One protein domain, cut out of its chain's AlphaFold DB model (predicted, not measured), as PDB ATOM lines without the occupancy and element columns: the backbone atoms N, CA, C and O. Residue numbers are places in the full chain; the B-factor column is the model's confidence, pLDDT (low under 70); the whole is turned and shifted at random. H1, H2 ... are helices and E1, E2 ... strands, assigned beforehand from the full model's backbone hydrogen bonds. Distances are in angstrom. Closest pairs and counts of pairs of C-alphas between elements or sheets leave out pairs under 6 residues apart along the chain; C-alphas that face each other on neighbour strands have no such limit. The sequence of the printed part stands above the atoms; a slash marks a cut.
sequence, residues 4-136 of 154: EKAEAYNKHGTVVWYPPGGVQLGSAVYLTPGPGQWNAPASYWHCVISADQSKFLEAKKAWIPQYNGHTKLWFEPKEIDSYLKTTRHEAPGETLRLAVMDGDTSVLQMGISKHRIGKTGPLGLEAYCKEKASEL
ATOM      1  N   GLU A   4      41.498  -5.727   5.911       95.44
ATOM      2  CA  GLU A   4      42.719  -5.674   5.092       95.44
ATOM      3  C   GLU A   4      43.155  -4.233   4.756       95.44
ATOM      4  O   GLU A   4      44.322  -3.873   4.900       95.44
ATOM      5  N   LYS A   5      42.210  -3.368   4.361       94.94
ATOM      6  CA  LYS A   5      42.510  -1.962   4.047       94.94
ATOM      7  C   LYS A   5      42.891  -1.165   5.302       94.94
ATOM      8  O   LYS A   5      43.765  -0.304   5.238       94.94
ATOM      9  N   ALA A   6      42.261  -1.460   6.440       95.88
ATOM     10  CA  ALA A   6      42.589  -0.848   7.727       95.88
ATOM     11  C   ALA A   6      43.985  -1.254   8.228       95.88
ATOM     12  O   ALA A   6      44.760  -0.405   8.671       95.88
ATOM     13  N   GLU A   7      44.338  -2.533   8.102       97.12
ATOM     14  CA  GLU A   7      45.671  -3.044   8.426       97.12
ATOM     15  C   GLU A   7      46.743  -2.417   7.531       97.12
ATOM     16  O   GLU A   7      47.813  -2.061   8.021       97.12
ATOM     17  N   ALA A   8      46.447  -2.196   6.247       96.88
ATOM     18  CA  ALA A   8      47.347  -1.474   5.356       96.88
ATOM     19  C   ALA A   8      47.566  -0.018   5.799       96.88
ATOM     20  O   ALA A   8      48.710   0.434   5.845       96.88
ATOM     21  N   TYR A   9      46.510   0.707   6.185       96.81
ATOM     22  CA  TYR A   9      46.648   2.071   6.715       96.81
ATOM     23  C   TYR A   9      47.539   2.092   7.960       96.81
ATOM     24  O   TYR A   9      48.478   2.882   8.023       96.81
ATOM     25  N   ASN A  10      47.308   1.172   8.903       97.69
ATOM     26  CA  ASN A  10      48.128   1.038  10.109       97.69
ATOM     27  C   ASN A  10      49.590   0.696   9.780       97.69
ATOM     28  O   ASN A  10      50.503   1.307  10.328       97.69
ATOM     29  N   LYS A  11      49.825  -0.244   8.856       97.25
ATOM     30  CA  LYS A  11      51.172  -0.656   8.431       97.25
ATOM     31  C   LYS A  11      51.958   0.495   7.807       97.25
ATOM     32  O   LYS A  11      53.157   0.617   8.043       97.25
ATOM     33  N   HIS A  12      51.300   1.318   6.993       96.00
ATOM     34  CA  HIS A  12      51.933   2.457   6.331       96.00
ATOM     35  C   HIS A  12      51.933   3.731   7.189       96.00
ATOM     36  O   HIS A  12      52.639   4.685   6.861       96.00
ATOM     37  N   GLY A  13      51.153   3.760   8.275       96.44
ATOM     38  CA  GLY A  13      50.947   4.935   9.121       96.44
ATOM     39  C   GLY A  13      50.263   6.099   8.398       96.44
ATOM     40  O   GLY A  13      50.360   7.234   8.844       96.44
ATOM     41  N   THR A  14      49.621   5.851   7.253       96.62
ATOM     42  CA  THR A  14      48.985   6.866   6.402       96.62
ATOM     43  C   THR A  14      47.891   6.232   5.548       96.62
ATOM     44  O   THR A  14      47.849   5.022   5.340       96.62
ATOM     45  N   VAL A  15      47.034   7.082   4.987       94.81
ATOM     46  CA  VAL A  15      46.055   6.736   3.955       94.81
ATOM     47  C   VAL A  15      46.735   6.107   2.732       94.81
ATOM     48  O   VAL A  15      47.653   6.697   2.156       94.81
ATOM     49  N   VAL A  16      46.238   4.942   2.316       93.62
ATOM     50  CA  VAL A  16      46.616   4.214   1.092       93.62
ATOM     51  C   VAL A  16      45.475   4.309   0.073       93.62
ATOM     52  O   VAL A  16      44.303   4.222   0.432       93.62
ATOM     53  N   TRP A  17      45.788   4.496  -1.213       91.75
ATOM     54  CA  TRP A  17      44.747   4.581  -2.242       91.75
ATOM     55  C   TRP A  17      44.070   3.231  -2.472       91.75
ATOM     56  O   TRP A  17      44.731   2.251  -2.813       91.75
ATOM     57  N   TYR A  18      42.742   3.231  -2.437       88.88
ATOM     58  CA  TYR A  18      41.917   2.151  -2.965       88.88
ATOM     59  C   TYR A  18      40.817   2.750  -3.838       88.88
ATOM     60  O   TYR A  18      40.259   3.777  -3.453       88.88
ATOM     61  N   PRO A  19      40.458   2.125  -4.975       80.81
ATOM     62  CA  PRO A  19      39.297   2.547  -5.748       80.81
ATOM     63  C   PRO A  19      38.038   2.583  -4.859       80.81
ATOM     64  O   PRO A  19      37.696   1.557  -4.257       80.81
ATOM     65  N   PRO A  20      37.374   3.745  -4.717       75.50
ATOM     66  CA  PRO A  20      36.137   3.845  -3.951       75.50
ATOM     67  C   PRO A  20      34.948   3.274  -4.740       75.50
ATOM     68  O   PRO A  20      34.884   3.408  -5.962       75.50
ATOM     69  N   GLY A  21      33.992   2.659  -4.037       66.44
ATOM     70  CA  GLY A  21      32.655   2.352  -4.562       66.44
ATOM     71  C   GLY A  21      31.653   3.423  -4.120       66.44
ATOM     72  O   GLY A  21      31.853   4.016  -3.064       66.44
ATOM     73  N   GLY A  22      30.603   3.688  -4.907       66.50
ATOM     74  CA  GLY A  22      29.552   4.657  -4.540       66.50
ATOM     75  C   GLY A  22      30.058   6.103  -4.417       66.50
ATOM     76  O   GLY A  22      29.970   6.715  -3.361       66.50
ATOM     77  N   VAL A  23      30.640   6.640  -5.491       83.69
ATOM     78  CA  VAL A  23      31.436   7.881  -5.475       83.69
ATOM     79  C   VAL A  23      30.618   9.174  -5.569       83.69
ATOM     80  O   VAL A  23      30.684   9.875  -6.578       83.69
ATOM     81  N   GLN A  24      29.887   9.542  -4.514       93.88
ATOM     82  CA  GLN A  24      29.100  10.788  -4.497       93.88
ATOM     83  C   GLN A  24      29.931  12.029  -4.864       93.88
ATOM     84  O   GLN A  24      29.498  12.844  -5.673       93.88
ATOM     85  N   LEU A  25      31.145  12.144  -4.320       94.06
ATOM     86  CA  LEU A  25      32.089  13.245  -4.548       94.06
ATOM     87  C   LEU A  25      33.207  12.889  -5.543       94.06
ATOM     88  O   LEU A  25      34.230  13.576  -5.614       94.06
ATOM     89  N   GLY A  26      33.033  11.823  -6.325       90.62
ATOM     90  CA  GLY A  26      34.046  11.310  -7.246       90.62
ATOM     91  C   GLY A  26      35.125  10.452  -6.574       90.62
ATOM     92  O   GLY A  26      34.946   9.919  -5.475       90.62
ATOM     93  N   SER A  27      36.247  10.259  -7.267       88.00
ATOM     94  CA  SER A  27      37.351   9.416  -6.797       88.00
ATOM     95  C   SER A  27      38.104  10.068  -5.634       88.00
ATOM     96  O   SER A  27      39.091  10.779  -5.829       88.00
ATOM     97  N   ALA A  28      37.653   9.779  -4.416       91.00
ATOM     98  CA  ALA A  28      38.205  10.309  -3.178       91.00
ATOM     99  C   ALA A  28      38.221   9.261  -2.053       91.00
ATOM    100  O   ALA A  28      37.522   8.249  -2.109       91.00
ATOM    101  N   VAL A  29      39.013   9.530  -1.016       92.75
ATOM    102  CA  VAL A  29      38.897   8.890   0.298       92.75
ATOM    103  C   VAL A  29      37.891   9.691   1.117       92.75
ATOM    104  O   VAL A  29      38.079  10.890   1.311       92.75
ATOM    105  N   TYR A  30      36.825   9.033   1.562       92.50
ATOM    106  CA  TYR A  30      35.688   9.664   2.228       92.50
ATOM    107  C   TYR A  30      35.836   9.624   3.745       92.50
ATOM    108  O   TYR A  30      36.158   8.578   4.310       92.50
ATOM    109  N   LEU A  31      35.568  10.760   4.385       93.56
ATOM    110  CA  LEU A  31      35.636  10.966   5.828       93.56
ATOM    111  C   LEU A  31      34.345  11.590   6.335       93.56
ATOM    112  O   LEU A  31      33.780  12.464   5.679       93.56
ATOM    113  N   THR A  32      33.938  11.201   7.536       94.50
ATOM    114  CA  THR A  32      32.946  11.921   8.340       94.50
ATOM    115  C   THR A  32      33.650  12.801   9.383       94.50
ATOM    116  O   THR A  32      34.799  12.512   9.728       94.50
ATOM    117  N   PRO A  33      32.994  13.856   9.905       94.06
ATOM    118  CA  PRO A  33      33.526  14.735  10.948       94.06
ATOM    119  C   PRO A  33      34.135  14.029  12.161       94.06
ATOM    120  O   PRO A  33      35.091  14.536  12.743       94.06
ATOM    121  N   GLY A  34      33.570  12.891  12.560       92.69
ATOM    122  CA  GLY A  34      34.016  12.088  13.692       92.69
ATOM    123  C   GLY A  34      33.905  10.582  13.435       92.69
ATOM    124  O   GLY A  34      33.260  10.151  12.466       92.69
ATOM    125  N   PRO A  35      34.537   9.762  14.295       90.75
ATOM    126  CA  PRO A  35      34.534   8.311  14.160       90.75
ATOM    127  C   PRO A  35      33.122   7.736  14.337       90.75
ATOM    128  O   PRO A  35      32.337   8.206  15.155       90.75
ATOM    129  N   GLY A  36      32.796   6.699  13.564       87.88
ATOM    130  CA  GLY A  36      31.528   5.965  13.693       87.88
ATOM    131  C   GLY A  36      30.274   6.695  13.197       87.88
ATOM    132  O   GLY A  36      29.193   6.127  13.275       87.88
ATOM    133  N   GLN A  37      30.395   7.914  12.661       90.44
ATOM    134  CA  GLN A  37      29.246   8.675  12.147       90.44
ATOM    135  C   GLN A  37      28.674   8.112  10.845       90.44
ATOM    136  O   GLN A  37      27.496   8.290  10.558       90.44
ATOM    137  N   TRP A  38      29.493   7.421  10.051       86.12
ATOM    138  CA  TRP A  38      28.972   6.653   8.931       86.12
ATOM    139  C   TRP A  38      28.387   5.339   9.452       86.12
ATOM    140  O   TRP A  38      29.112   4.525  10.030       86.12
ATOM    141  N   ASN A  39      27.095   5.123   9.198       84.44
ATOM    142  CA  ASN A  39      26.415   3.856   9.435       84.44
ATOM    143  C   ASN A  39      26.984   2.742   8.533       84.44
ATOM    144  O   ASN A  39      26.499   2.486   7.429       84.44
ATOM    145  N   ALA A  40      28.063   2.116   8.992       83.75
ATOM    146  CA  ALA A  40      28.726   1.002   8.336       83.75
ATOM    147  C   ALA A  40      28.347  -0.330   9.010       83.75
ATOM    148  O   ALA A  40      28.005  -0.345  10.194       83.75
ATOM    149  N   PRO A  41      28.448  -1.471   8.300       87.88
ATOM    150  CA  PRO A  41      28.269  -2.785   8.913       87.88
ATOM    151  C   PRO A  41      29.167  -2.971  10.142       87.88
ATOM    152  O   PRO A  41      30.326  -2.573  10.118       87.88
ATOM    153  N   ALA A  42      28.682  -3.655  11.182       87.31
ATOM    154  CA  ALA A  42      29.432  -3.854  12.431       87.31
ATOM    155  C   ALA A  42      30.778  -4.592  12.263       87.31
ATOM    156  O   ALA A  42      31.640  -4.518  13.129       87.31
ATOM    157  N   SER A  43      30.971  -5.307  11.150       88.88
ATOM    158  CA  SER A  43      32.235  -5.967  10.800       88.88
ATOM    159  C   SER A  43      33.294  -5.016  10.230       88.88
ATOM    160  O   SER A  43      34.420  -5.435   9.949       88.88
ATOM    161  N   TYR A  44      32.943  -3.752   9.989       91.88
ATOM    162  CA  TYR A  44      33.836  -2.782   9.379       91.88
ATOM    163  C   TYR A  44      34.715  -2.129  10.434       91.88
ATOM    164  O   TYR A  44      34.250  -1.656  11.460       91.88
ATOM    165  N   TRP A  45      35.997  -2.019  10.109       95.12
ATOM    166  CA  TRP A  45      36.941  -1.240  10.889       95.12
ATOM    167  C   TRP A  45      36.695   0.254  10.695       95.12
ATOM    168  O   TRP A  45      36.273   0.706   9.618       95.12
ATOM    169  N   HIS A  46      37.043   1.014  11.724       95.00
ATOM    170  CA  HIS A  46      36.987   2.465  11.762       95.00
ATOM    171  C   HIS A  46      38.397   3.035  11.725       95.00
ATOM    172  O   HIS A  46      39.320   2.456  12.297       95.00
ATOM    173  N   CYS A  47      38.563   4.186  11.079       94.94
ATOM    174  CA  CYS A  47      39.837   4.888  11.063       94.94
ATOM    175  C   CYS A  47      39.636   6.368  11.309       94.94
ATOM    176  O   CYS A  47      38.708   6.968  10.770       94.94
ATOM    177  N   VAL A  48      40.551   6.940  12.079       95.44
ATOM    178  CA  VAL A  48      40.759   8.380  12.141       95.44
ATOM    179  C   VAL A  48      41.917   8.710  11.216       95.44
ATOM    180  O   VAL A  48      42.950   8.035  11.224       95.44
ATOM    181  N   ILE A  49      41.711   9.733  10.395       95.69
ATOM    182  CA  ILE A  49      42.741  10.307   9.541       95.69
ATOM    183  C   ILE A  49      43.029  11.699  10.080       95.69
ATOM    184  O   ILE A  49      42.128  12.534  10.158       95.69
ATOM    185  N   SER A  50      44.275  11.924  10.472       94.88
ATOM    186  CA  SER A  50      44.787  13.232  10.864       94.88
ATOM    187  C   SER A  50      45.595  13.834   9.719       94.88
ATOM    188  O   SER A  50      46.046  13.141   8.806       94.88
ATOM    189  N   ALA A  51      45.748  15.150   9.760       95.31
ATOM    190  CA  ALA A  51      46.564  15.915   8.836       95.31
ATOM    191  C   ALA A  51      47.404  16.908   9.639       95.31
ATOM    192  O   ALA A  51      47.023  17.293  10.748       95.31
ATOM    193  N   ASP A  52      48.507  17.363   9.053       95.25
ATOM    194  CA  ASP A  52      49.218  18.530   9.562       95.25
ATOM    195  C   ASP A  52      48.261  19.728   9.577       95.25
ATOM    196  O   ASP A  52      47.645  20.062   8.560       95.25
ATOM    197  N   GLN A  53      48.117  20.362  10.740       93.88
ATOM    198  CA  GLN A  53      47.138  21.424  10.936       93.88
ATOM    199  C   GLN A  53      47.366  22.595   9.975       93.88
ATOM    200  O   GLN A  53      46.408  23.067   9.370       93.88
ATOM    201  N   SER A  54      48.612  23.044   9.801       94.94
ATOM    202  CA  SER A  54      48.926  24.182   8.930       94.94
ATOM    203  C   SER A  54      48.560  23.872   7.479       94.94
ATOM    204  O   SER A  54      47.774  24.590   6.859       94.94
ATOM    205  N   LYS A  55      48.987  22.703   6.990       95.38
ATOM    206  CA  LYS A  55      48.691  22.230   5.632       95.38
ATOM    207  C   LYS A  55      47.200  22.013   5.402       95.38
ATOM    208  O   LYS A  55      46.692  22.261   4.310       95.38
ATOM    209  N   PHE A  56      46.477  21.529   6.412       94.94
ATOM    210  CA  PHE A  56      45.035  21.343   6.324       94.94
ATOM    211  C   PHE A  56      44.283  22.674   6.296       94.94
ATOM    212  O   PHE A  56      43.331  22.807   5.526       94.94
ATOM    213  N   LEU A  57      44.695  23.666   7.089       94.56
ATOM    214  CA  LEU A  57      44.089  25.000   7.074       94.56
ATOM    215  C   LEU A  57      44.307  25.703   5.729       94.56
ATOM    216  O   LEU A  57      43.364  26.291   5.202       94.56
ATOM    217  N   GLU A  58      45.497  25.568   5.148       94.81
ATOM    218  CA  GLU A  58      45.848  26.125   3.836       94.81
ATOM    219  C   GLU A  58      45.225  25.362   2.664       94.81
ATOM    220  O   GLU A  58      44.988  25.937   1.604       94.81
ATOM    221  N   ALA A  59      44.940  24.067   2.823       95.00
ATOM    222  CA  ALA A  59      44.375  23.253   1.757       95.00
ATOM    223  C   ALA A  59      43.056  23.827   1.235       95.00
ATOM    224  O   ALA A  59      42.151  24.148   2.007       95.00
ATOM    225  N   LYS A  60      42.917  23.854  -0.086       95.44
ATOM    226  CA  LYS A  60      41.690  24.285  -0.743       95.44
ATOM    227  C   LYS A  60      40.559  23.291  -0.525       95.44
ATOM    228  O   LYS A  60      40.758  22.074  -0.624       95.44
ATOM    229  N   LYS A  61      39.369  23.806  -0.232       96.19
ATOM    230  CA  LYS A  61      38.154  23.026   0.018       96.19
ATOM    231  C   LYS A  61      37.005  23.630  -0.778       96.19
ATOM    232  O   LYS A  61      36.950  24.842  -0.950       96.19
ATOM    233  N   ALA A  62      36.068  22.810  -1.230       97.00
ATOM    234  CA  ALA A  62      34.883  23.298  -1.920       97.00
ATOM    235  C   ALA A  62      33.644  22.482  -1.557       97.00
ATOM    236  O   ALA A  62      33.678  21.248  -1.565       97.00
ATOM    237  N   TRP A  63      32.537  23.174  -1.303       97.31
ATOM    238  CA  TRP A  63      31.215  22.569  -1.221       97.31
ATOM    239  C   TRP A  63      30.722  22.179  -2.615       97.31
ATOM    240  O   TRP A  63      30.598  23.010  -3.525       97.31
ATOM    241  N   ILE A  64      30.429  20.890  -2.771       97.50
ATOM    242  CA  ILE A  64      29.878  20.296  -3.984       97.50
ATOM    243  C   ILE A  64      28.369  20.135  -3.772       97.50
ATOM    244  O   ILE A  64      27.954  19.234  -3.035       97.50
ATOM    245  N   PRO A  65      27.524  21.000  -4.360       96.94
ATOM    246  CA  PRO A  65      26.080  20.825  -4.287       96.94
ATOM    247  C   PRO A  65      25.659  19.586  -5.077       96.94
ATOM    248  O   PRO A  65      26.390  19.117  -5.948       96.94
ATOM    249  N   GLN A  66      24.465  19.066  -4.803       97.12
ATOM    250  CA  GLN A  66      23.915  17.969  -5.602       97.12
ATOM    251  C   GLN A  66      23.704  18.380  -7.065       97.12
ATOM    252  O   GLN A  66      23.922  17.570  -7.968       97.12
ATOM    253  N   TYR A  67      23.348  19.648  -7.290       96.75
ATOM    254  CA  TYR A  67      23.114  20.241  -8.602       96.75
ATOM    255  C   TYR A  67      23.809  21.602  -8.736       96.75
ATOM    256  O   TYR A  67      23.881  22.369  -7.776       96.75
ATOM    257  N   ASN A  68      24.261  21.924  -9.947       95.69
ATOM    258  CA  ASN A  68      24.627  23.274 -10.370       95.69
ATOM    259  C   ASN A  68      23.695  23.689 -11.516       95.69
ATOM    260  O   ASN A  68      23.858  23.235 -12.650       95.69
ATOM    261  N   GLY A  69      22.674  24.491 -11.210       94.00
ATOM    262  CA  GLY A  69      21.561  24.711 -12.135       94.00
ATOM    263  C   GLY A  69      20.849  23.390 -12.446       94.00
ATOM    264  O   GLY A  69      20.391  22.705 -11.536       94.00
ATOM    265  N   HIS A  70      20.789  23.015 -13.725       96.00
ATOM    266  CA  HIS A  70      20.182  21.754 -14.176       96.00
ATOM    267  C   HIS A  70      21.166  20.575 -14.239       96.00
ATOM    268  O   HIS A  70      20.752  19.443 -14.485       96.00
ATOM    269  N   THR A  71      22.458  20.811 -14.008       97.31
ATOM    270  CA  THR A  71      23.485  19.768 -14.069       97.31
ATOM    271  C   THR A  71      23.593  19.063 -12.725       97.31
ATOM    272  O   THR A  71      23.929  19.688 -11.718       97.31
ATOM    273  N   LYS A  72      23.337  17.752 -12.701       97.25
ATOM    274  CA  LYS A  72      23.607  16.908 -11.532       97.25
ATOM    275  C   LYS A  72      25.118  16.750 -11.362       97.25
ATOM    276  O   LYS A  72      25.800  16.378 -12.308       97.25
ATOM    277  N   LEU A  73      25.628  17.026 -10.164       97.19
ATOM    278  CA  LEU A  73      27.050  16.879  -9.849       97.19
ATOM    279  C   LEU A  73      27.332  15.586  -9.090       97.19
ATOM    280  O   LEU A  73      28.271  14.862  -9.408       97.19
ATOM    281  N   TRP A  74      26.546  15.285  -8.056       96.50
ATOM    282  CA  TRP A  74      26.806  14.101  -7.239       96.50
ATOM    283  C   TRP A  74      26.720  12.823  -8.061       96.50
ATOM    284  O   TRP A  74      25.783  12.645  -8.839       96.50
ATOM    285  N   PHE A  75      27.680  11.928  -7.827       95.06
ATOM    286  CA  PHE A  75      27.875  10.683  -8.575       95.06
ATOM    287  C   PHE A  75      28.280  10.866 -10.045       95.06
ATOM    288  O   PHE A  75      28.433   9.869 -10.745       95.06
ATOM    289  N   GLU A  76      28.548  12.098 -10.485       95.31
ATOM    290  CA  GLU A  76      29.004  12.430 -11.837       95.31
ATOM    291  C   GLU A  76      30.408  13.068 -11.776       95.31
ATOM    292  O   GLU A  76      30.549  14.292 -11.821       95.31
ATOM    293  N   PRO A  77      31.502  12.279 -11.660       93.25
ATOM    294  CA  PRO A  77      32.848  12.813 -11.422       93.25
ATOM    295  C   PRO A  77      33.308  13.849 -12.453       93.25
ATOM    296  O   PRO A  77      34.004  14.797 -12.097       93.25
ATOM    297  N   LYS A  78      32.901  13.685 -13.720       94.44
ATOM    298  CA  LYS A  78      33.208  14.640 -14.794       94.44
ATOM    299  C   LYS A  78      32.543  15.995 -14.551       94.44
ATOM    300  O   LYS A  78      33.187  17.022 -14.747       94.44
ATOM    301  N   GLU A  79      31.303  15.994 -14.072       96.69
ATOM    302  CA  GLU A  79      30.556  17.215 -13.776       96.69
ATOM    303  C   GLU A  79      31.081  17.900 -12.514       96.69
ATOM    304  O   GLU A  79      31.207  19.120 -12.489       96.69
ATOM    305  N   ILE A  80      31.494  17.133 -11.497       95.81
ATOM    306  CA  ILE A  80      32.175  17.682 -10.310       95.81
ATOM    307  C   ILE A  80      33.475  18.379 -10.714       95.81
ATOM    308  O   ILE A  80      33.722  19.518 -10.314       95.81
ATOM    309  N   ASP A  81      34.308  17.709 -11.510       95.44
ATOM    310  CA  ASP A  81      35.576  18.268 -11.971       95.44
ATOM    311  C   ASP A  81      35.356  19.503 -12.861       95.44
ATOM    312  O   ASP A  81      36.113  20.472 -12.765       95.44
ATOM    313  N   SER A  82      34.313  19.495 -13.700       96.56
ATOM    314  CA  SER A  82      33.905  20.644 -14.517       96.56
ATOM    315  C   SER A  82      33.457  21.822 -13.650       96.56
ATOM    316  O   SER A  82      33.962  22.930 -13.819       96.56
ATOM    317  N   TYR A  83      32.583  21.591 -12.668       96.25
ATOM    318  CA  TYR A  83      32.120  22.602 -11.715       96.25
ATOM    319  C   TYR A  83      33.279  23.227 -10.930       96.25
ATOM    320  O   TYR A  83      33.355  24.450 -10.807       96.25
ATOM    321  N   LEU A  84      34.216  22.408 -10.442       95.75
ATOM    322  CA  LEU A  84      35.397  22.906  -9.741       95.75
ATOM    323  C   LEU A  84      36.236  23.813 -10.648       95.75
ATOM    324  O   LEU A  84      36.547  24.931 -10.257       95.75
ATOM    325  N   LYS A  85      36.529  23.388 -11.881       96.00
ATOM    326  CA  LYS A  85      37.349  24.174 -12.818       96.00
ATOM    327  C   LYS A  85      36.672  25.457 -13.292       96.00
ATOM    328  O   LYS A  85      37.326  26.489 -13.397       96.00
ATOM    329  N   THR A  86      35.391  25.377 -13.640       92.38
ATOM    330  CA  THR A  86      34.698  26.442 -14.382       92.38
ATOM    331  C   THR A  86      33.951  27.403 -13.470       92.38
ATOM    332  O   THR A  86      34.012  28.605 -13.699       92.38
ATOM    333  N   THR A  87      33.301  26.897 -12.420       89.56
ATOM    334  CA  THR A  87      32.506  27.712 -11.490       89.56
ATOM    335  C   THR A  87      33.317  28.152 -10.279       89.56
ATOM    336  O   THR A  87      33.111  29.245  -9.764       89.56
ATOM    337  N   ARG A  88      34.214  27.290  -9.783       90.12
ATOM    338  CA  ARG A  88      35.031  27.588  -8.594       90.12
ATOM    339  C   ARG A  88      36.453  28.026  -8.918       90.12
ATOM    340  O   ARG A  88      37.135  28.493  -8.021       90.12
ATOM    341  N   HIS A  89      36.885  27.908 -10.174       91.12
ATOM    342  CA  HIS A  89      38.266  28.179 -10.593       91.12
ATOM    343  C   HIS A  89      39.305  27.387  -9.786       91.12
ATOM    344  O   HIS A  89      40.413  27.847  -9.515       91.12
ATOM    345  N   GLU A  90      38.933  26.157  -9.433       91.88
ATOM    346  CA  GLU A  90      39.707  25.255  -8.604       91.88
ATOM    347  C   GLU A  90      40.258  24.049  -9.361       91.88
ATOM    348  O   GLU A  90      39.663  23.540 -10.314       91.88
ATOM    349  N   ALA A  91      41.409  23.551  -8.902       93.44
ATOM    350  CA  ALA A  91      42.029  22.349  -9.450       93.44
ATOM    351  C   ALA A  91      41.390  21.097  -8.813       93.44
ATOM    352  O   ALA A  91      41.578  20.868  -7.612       93.44
ATOM    353  N   PRO A  92      40.680  20.229  -9.568       92.69
ATOM    354  CA  PRO A  92      39.914  19.135  -8.962       92.69
ATOM    355  C   PRO A  92      40.754  18.090  -8.229       92.69
ATOM    356  O   PRO A  92      40.253  17.444  -7.306       92.69
ATOM    357  N   GLY A  93      42.012  17.920  -8.645       91.31
ATOM    358  CA  GLY A  93      42.982  17.041  -7.992       91.31
ATOM    359  C   GLY A  93      43.533  17.607  -6.683       91.31
ATOM    360  O   GLY A  93      43.901  16.826  -5.813       91.31
ATOM    361  N   GLU A  94      43.502  18.928  -6.501       91.88
ATOM    362  CA  GLU A  94      44.071  19.630  -5.339       91.88
ATOM    363  C   GLU A  94      43.014  20.109  -4.335       91.88
ATOM    364  O   GLU A  94      43.351  20.605  -3.260       91.88
ATOM    365  N   THR A  95      41.733  19.925  -4.656       95.25
ATOM    366  CA  THR A  95      40.617  20.438  -3.858       95.25
ATOM    367  C   THR A  95      39.968  19.330  -3.042       95.25
ATOM    368  O   THR A  95      39.520  18.316  -3.584       95.25
ATOM    369  N   LEU A  96      39.880  19.542  -1.732       96.25
ATOM    370  CA  LEU A  96      39.069  18.721  -0.839       96.25
ATOM    371  C   LEU A  96      37.586  19.010  -1.077       96.25
ATOM    372  O   LEU A  96      37.176  20.161  -1.204       96.25
ATOM    373  N   ARG A  97      36.767  17.965  -1.135       96.44
ATOM    374  CA  ARG A  97      35.362  18.078  -1.552       96.44
ATOM    375  C   ARG A  97      34.458  17.904  -0.343       96.44
ATOM    376  O   ARG A  97      34.601  16.916   0.361       96.44
ATOM    377  N   LEU A  98      33.545  18.836  -0.104       97.44
ATOM    378  CA  LEU A  98      32.593  18.808   1.007       97.44
ATOM    379  C   LEU A  98      31.169  18.631   0.482       97.44
ATOM    380  O   LEU A  98      30.799  19.238  -0.522       97.44
ATOM    381  N   ALA A  99      30.362  17.830   1.171       97.06
ATOM    382  CA  ALA A  99      28.914  17.749   0.968       97.06
ATOM    383  C   ALA A  99      28.239  17.140   2.201       97.06
ATOM    384  O   ALA A  99      28.914  16.633   3.099       97.06
ATOM    385  N   VAL A 100      26.909  17.158   2.230       96.00
ATOM    386  CA  VAL A 100      26.136  16.216   3.053       96.00
ATOM    387  C   VAL A 100      26.181  14.815   2.425       96.00
ATOM    388  O   VAL A 100      26.470  14.675   1.232       96.00
ATOM    389  N   MET A 101      25.938  13.767   3.206       92.81
ATOM    390  CA  MET A 101      25.857  12.393   2.711       92.81
ATOM    391  C   MET A 101      24.521  12.149   2.005       92.81
ATOM    392  O   MET A 101      23.456  12.460   2.534       92.81
ATOM    393  N   ASP A 102      24.568  11.607   0.790       93.12
ATOM    394  CA  ASP A 102      23.363  11.148   0.102       93.12
ATOM    395  C   ASP A 102      22.720  10.010   0.910       93.12
ATOM    396  O   ASP A 102      23.406   9.099   1.375       93.12
ATOM    397  N   GLY A 103      21.409  10.093   1.132       89.69
ATOM    398  CA  GLY A 103      20.668   9.171   2.000       89.69
ATOM    399  C   GLY A 103      20.683   9.513   3.498       89.69
ATOM    400  O   GLY A 103      19.789   9.061   4.206       89.69
ATOM    401  N   ASP A 104      21.615  10.345   3.977       90.31
ATOM    402  CA  ASP A 104      21.609  10.883   5.345       90.31
ATOM    403  C   ASP A 104      22.186  12.305   5.379       90.31
ATOM    404  O   ASP A 104      23.368  12.542   5.648       90.31
ATOM    405  N   THR A 105      21.324  13.286   5.114       90.50
ATOM    406  CA  THR A 105      21.738  14.689   5.021       90.50
ATOM    407  C   THR A 105      22.119  15.310   6.367       90.50
ATOM    408  O   THR A 105      22.621  16.433   6.397       90.50
ATOM    409  N   SER A 106      21.925  14.592   7.479       89.75
ATOM    410  CA  SER A 106      22.388  15.027   8.799       89.75
ATOM    411  C   SER A 106      23.899  14.841   8.981       89.75
ATOM    412  O   SER A 106      24.508  15.492   9.835       89.75
ATOM    413  N   VAL A 107      24.525  14.000   8.150       91.88
ATOM    414  CA  VAL A 107      25.952  13.689   8.209       91.88
ATOM    415  C   VAL A 107      26.696  14.441   7.112       91.88
ATOM    416  O   VAL A 107      26.425  14.301   5.920       91.88
ATOM    417  N   LEU A 108      27.689  15.234   7.512       95.12
ATOM    418  CA  LEU A 108      28.627  15.850   6.579       95.12
ATOM    419  C   LEU A 108      29.711  14.854   6.183       95.12
ATOM    420  O   LEU A 108      30.076  13.962   6.945       95.12
ATOM    421  N   GLN A 109      30.283  15.055   5.006       95.25
ATOM    422  CA  GLN A 109      31.401  14.266   4.517       95.25
ATOM    423  C   GLN A 109      32.456  15.141   3.848       95.25
ATOM    424  O   GLN A 109      32.174  16.231   3.347       95.25
ATOM    425  N   MET A 110      33.683  14.631   3.844       96.06
ATOM    426  CA  MET A 110      34.814  15.190   3.122       96.06
ATOM    427  C   MET A 110      35.452  14.120   2.239       96.06
ATOM    428  O   MET A 110      35.763  13.029   2.707       96.06
ATOM    429  N   GLY A 111      35.687  14.448   0.973       95.12
ATOM    430  CA  GLY A 111      36.474  13.653   0.040       95.12
ATOM    431  C   GLY A 111      37.893  14.204  -0.107       95.12
ATOM    432  O   GLY A 111      38.074  15.332  -0.569       95.12
ATOM    433  N   ILE A 112      38.896  13.389   0.226       94.38
ATOM    434  CA  ILE A 112      40.309  13.645  -0.085       94.38
ATOM    435  C   ILE A 112      40.632  13.028  -1.446       94.38
ATOM    436  O   ILE A 112      40.574  11.809  -1.618       94.38
ATOM    437  N   SER A 113      40.980  13.860  -2.425       90.12
ATOM    438  CA  SER A 113      41.377  13.410  -3.760       90.12
ATOM    439  C   SER A 113      42.641  12.540  -3.720       90.12
ATOM    440  O   SER A 113      43.535  12.728  -2.893       90.12
ATOM    441  N   LYS A 114      42.750  11.601  -4.670       87.81
ATOM    442  CA  LYS A 114      43.888  10.669  -4.785       87.81
ATOM    443  C   LYS A 114      45.255  11.362  -4.759       87.81
ATOM    444  O   LYS A 114      46.192  10.822  -4.189       87.81
ATOM    445  N   HIS A 115      45.381  12.537  -5.372       85.75
ATOM    446  CA  HIS A 115      46.657  13.253  -5.485       85.75
ATOM    447  C   HIS A 115      47.147  13.847  -4.156       85.75
ATOM    448  O   HIS A 115      48.303  14.246  -4.061       85.75
ATOM    449  N   ARG A 116      46.299  13.868  -3.117       87.75
ATOM    450  CA  ARG A 116      46.605  14.501  -1.826       87.75
ATOM    451  C   ARG A 116      46.854  13.527  -0.680       87.75
ATOM    452  O   ARG A 116      47.094  13.966   0.443       87.75
ATOM    453  N   ILE A 117      46.774  12.225  -0.944       89.44
ATOM    454  CA  ILE A 117      46.967  11.194   0.078       89.44
ATOM    455  C   ILE A 117      48.454  10.893   0.312       89.44
ATOM    456  O   ILE A 117      49.308  11.209  -0.516       89.44
ATOM    457  N   GLY A 118      48.742  10.181   1.400       83.12
ATOM    458  CA  GLY A 118      50.080   9.691   1.719       83.12
ATOM    459  C   GLY A 118      50.825  10.579   2.716       83.12
ATOM    460  O   GLY A 118      50.548  11.772   2.853       83.12
ATOM    461  N   LYS A 119      51.812   9.982   3.391       79.50
ATOM    462  CA  LYS A 119      52.572  10.620   4.474       79.50
ATOM    463  C   LYS A 119      53.384  11.826   3.996       79.50
ATOM    464  O   LYS A 119      53.461  12.839   4.678       79.50
ATOM    465  N   THR A 120      53.966  11.724   2.803       82.19
ATOM    466  CA  THR A 120      54.694  12.814   2.133       82.19
ATOM    467  C   THR A 120      53.791  13.661   1.234       82.19
ATOM    468  O   THR A 120      54.282  14.528   0.515       82.19
ATOM    469  N   GLY A 121      52.478  13.413   1.256       84.88
ATOM    470  CA  GLY A 121      51.499  14.181   0.501       84.88
ATOM    471  C   GLY A 121      51.332  15.609   1.040       84.88
ATOM    472  O   GLY A 121      51.783  15.929   2.147       84.88
ATOM    473  N   PRO A 122      50.623  16.474   0.298       91.38
ATOM    474  CA  PRO A 122      50.469  17.894   0.619       91.38
ATOM    475  C   PRO A 122      49.696  18.159   1.917       91.38
ATOM    476  O   PRO A 122      49.651  19.295   2.363       91.38
ATOM    477  N   LEU A 123      49.082  17.139   2.522       94.50
ATOM    478  CA  LEU A 123      48.371  17.234   3.798       94.50
ATOM    479  C   LEU A 123      49.141  16.644   4.985       94.50
ATOM    480  O   LEU A 123      48.720  16.846   6.119       94.50
ATOM    481  N   GLY A 124      50.236  15.909   4.749       94.44
ATOM    482  CA  GLY A 124      50.925  15.163   5.808       94.44
ATOM    483  C   GLY A 124      49.981  14.211   6.544       94.44
ATOM    484  O   GLY A 124      49.828  14.324   7.755       94.44
ATOM    485  N   LEU A 125      49.274  13.352   5.799       96.25
ATOM    486  CA  LEU A 125      48.244  12.504   6.395       96.25
ATOM    487  C   LEU A 125      48.853  11.400   7.251       96.25
ATOM    488  O   LEU A 125      49.799  10.727   6.839       96.25
ATOM    489  N   GLU A 126      48.210  11.146   8.381       96.25
ATOM    490  CA  GLU A 126      48.415   9.949   9.183       96.25
ATOM    491  C   GLU A 126      47.086   9.212   9.328       96.25
ATOM    492  O   GLU A 126      46.007   9.798   9.224       96.25
ATOM    493  N   ALA A 127      47.156   7.899   9.518       96.38
ATOM    494  CA  ALA A 127      45.971   7.072   9.668       96.38
ATOM    495  C   ALA A 127      46.135   6.109  10.836       96.38
ATOM    496  O   ALA A 127      47.162   5.442  10.966       96.38
ATOM    497  N   TYR A 128      45.084   6.011  11.645       95.88
ATOM    498  CA  TYR A 128      45.003   5.065  12.745       95.88
ATOM    499  C   TYR A 128      43.653   4.365  12.731       95.88
ATOM    500  O   TYR A 128      42.605   5.014  12.737       95.88
ATOM    501  N   CYS A 129      43.687   3.038  12.698       96.88
ATOM    502  CA  CYS A 129      42.518   2.200  12.499       96.88
ATOM    503  C   CYS A 129      42.321   1.189  13.626       96.88
ATOM    504  O   CYS A 129      43.281   0.568  14.095       96.88
ATOM    505  N   LYS A 130      41.057   0.984  14.005       96.69
ATOM    506  CA  LYS A 130      40.602   0.058  15.049       96.69
ATOM    507  C   LYS A 130      39.323  -0.662  14.650       96.69
ATOM    508  O   LYS A 130      38.602  -0.218  13.756       96.69
ATOM    509  N   GLU A 131      39.044  -1.762  15.340       95.12
ATOM    510  CA  GLU A 131      37.801  -2.513  15.168       95.12
ATOM    511  C   GLU A 131      36.597  -1.713  15.649       95.12
ATOM    512  O   GLU A 131      35.583  -1.692  14.961       95.12
ATOM    513  N   LYS A 132      36.710  -1.011  16.785       92.88
ATOM    514  CA  LYS A 132      35.615  -0.203  17.326       92.88
ATOM    515  C   LYS A 132      35.922   1.282  17.211       92.88
ATOM    516  O   LYS A 132      37.007   1.745  17.556       92.88
ATOM    517  N   ALA A 133      34.918   2.055  16.799       92.56
ATOM    518  CA  ALA A 133      35.007   3.514  16.748       92.56
ATOM    519  C   ALA A 133      35.384   4.130  18.108       92.56
ATOM    520  O   ALA A 133      36.099   5.125  18.141       92.56
ATOM    521  N   SER A 134      34.954   3.519  19.218       93.19
ATOM    522  CA  SER A 134      35.238   3.973  20.586       93.19
ATOM    523  C   SER A 134      36.709   3.854  21.003       93.19
ATOM    524  O   SER A 134      37.104   4.456  21.995       93.19
ATOM    525  N   GLU A 135      37.528   3.104  20.263       94.81
ATOM    526  CA  GLU A 135      38.970   2.957  20.520       94.81
ATOM    527  C   GLU A 135      39.815   4.037  19.826       94.81
ATOM    528  O   GLU A 135      41.043   4.055  19.944       94.81
ATOM    529  N   LEU A 136      39.175   4.913  19.051       94.50
ATOM    530  CA  LEU A 136      39.828   5.980  18.306       94.50
ATOM    531  C   LEU A 136      39.746   7.312  19.063       94.50
ATOM    532  O   LEU A 136      38.893   7.480  19.937       94.50
TER     533      LEU A 136
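Overview. This is residues 4 to 136 of the 154 residues of an uncharacterized protein of Aspergillus carbonarius (strain ITEM 5010) (UniProt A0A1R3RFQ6). A twisted four-stranded sheet, E1, E5, E4 and E3, makes the middle, with a smaller two-stranded sheet of E2 and E6, backed by H1, at one end of the long axis and H3 with its loops at the other. The short helix H2 joins the two sheets along the chain, between E2 and E3, and long loops fill much of the rest. The printed part has 133 residues, with three named helices and six named strands in the order H1 E1 E2 H2 E3 H3 E4 E5 E6; the larger sheet runs E1, E5, E4, E3 and is mixed, while E2 and E6 are antiparallel. The class is mixed, helices and strands, with under half of the residues in named elements; the whole is compact, with a radius of gyration of the C-alphas of 14.8 A and spans of 43 by 32 by 23 A.

Arrangement. In the larger sheet, E5, residues 104 to 113, and E4, residues 96 to 101, form a hairpin, with N 111 and O 97 2.8 A apart, within hydrogen-bond range. E5 bends by 84 degrees at residue 107. The edge strand E1, residues 28 to 31, is antiparallel to E5, with N 29 and O 112 at 2.8 A. The other edge strand, E3, residues 61 to 63, is parallel to E4, with N 98 and O 62 at 2.8 A. E3, H3 of residues 77 to 86, and E4 form a strand-helix-strand unit, two parallel neighbour strands with a helix between, whose crossover is right-handed. H3 is only just not on this sheet, with 4 pairs of C-alphas within 10 A; its closest C-alphas with E3 are those of Leu 84 and Ala 62, 7.8 A. E2, residues 46 to 50, and E6, residues 126 to 130, are antiparallel, with N 48 and O 128 at 2.9 A. E1 and E2 are only just apart, closest 8.0 A. The closest C-alphas of E6 and H1, residues 4 to 12, are those of Cys 129 and Ala 6, 5.7 A. H2, residues 53 to 58, is apart from H1 and H3. In H1, H2 and H3 every O i to N i+4 pair is within hydrogen-bond range.

Along the chain. H1 begins at C-alpha 4, (42.719, -5.674, 5.092), and is 12.4 A long. E5 is 21.9 A long, E4 15.1 A, H3 14.1 A, E6 13.9 A and E2 13.3 A; E1, H2 and E3 are shorter. E5 ends at C-alpha 113, (41.377, 13.410, -3.760), and E6 at C-alpha 130, (40.602, 0.058, 15.049).

Size, cuts and confidence. The two C-alphas farthest apart, of Lys 11 and His 70, are 44.4 A apart. The printed part has no cut. The links H1 to E1, E1 to E2, E3 to H3 and E5 to E6 are long. Residues 21 to 22 are under 70 in pLDDT.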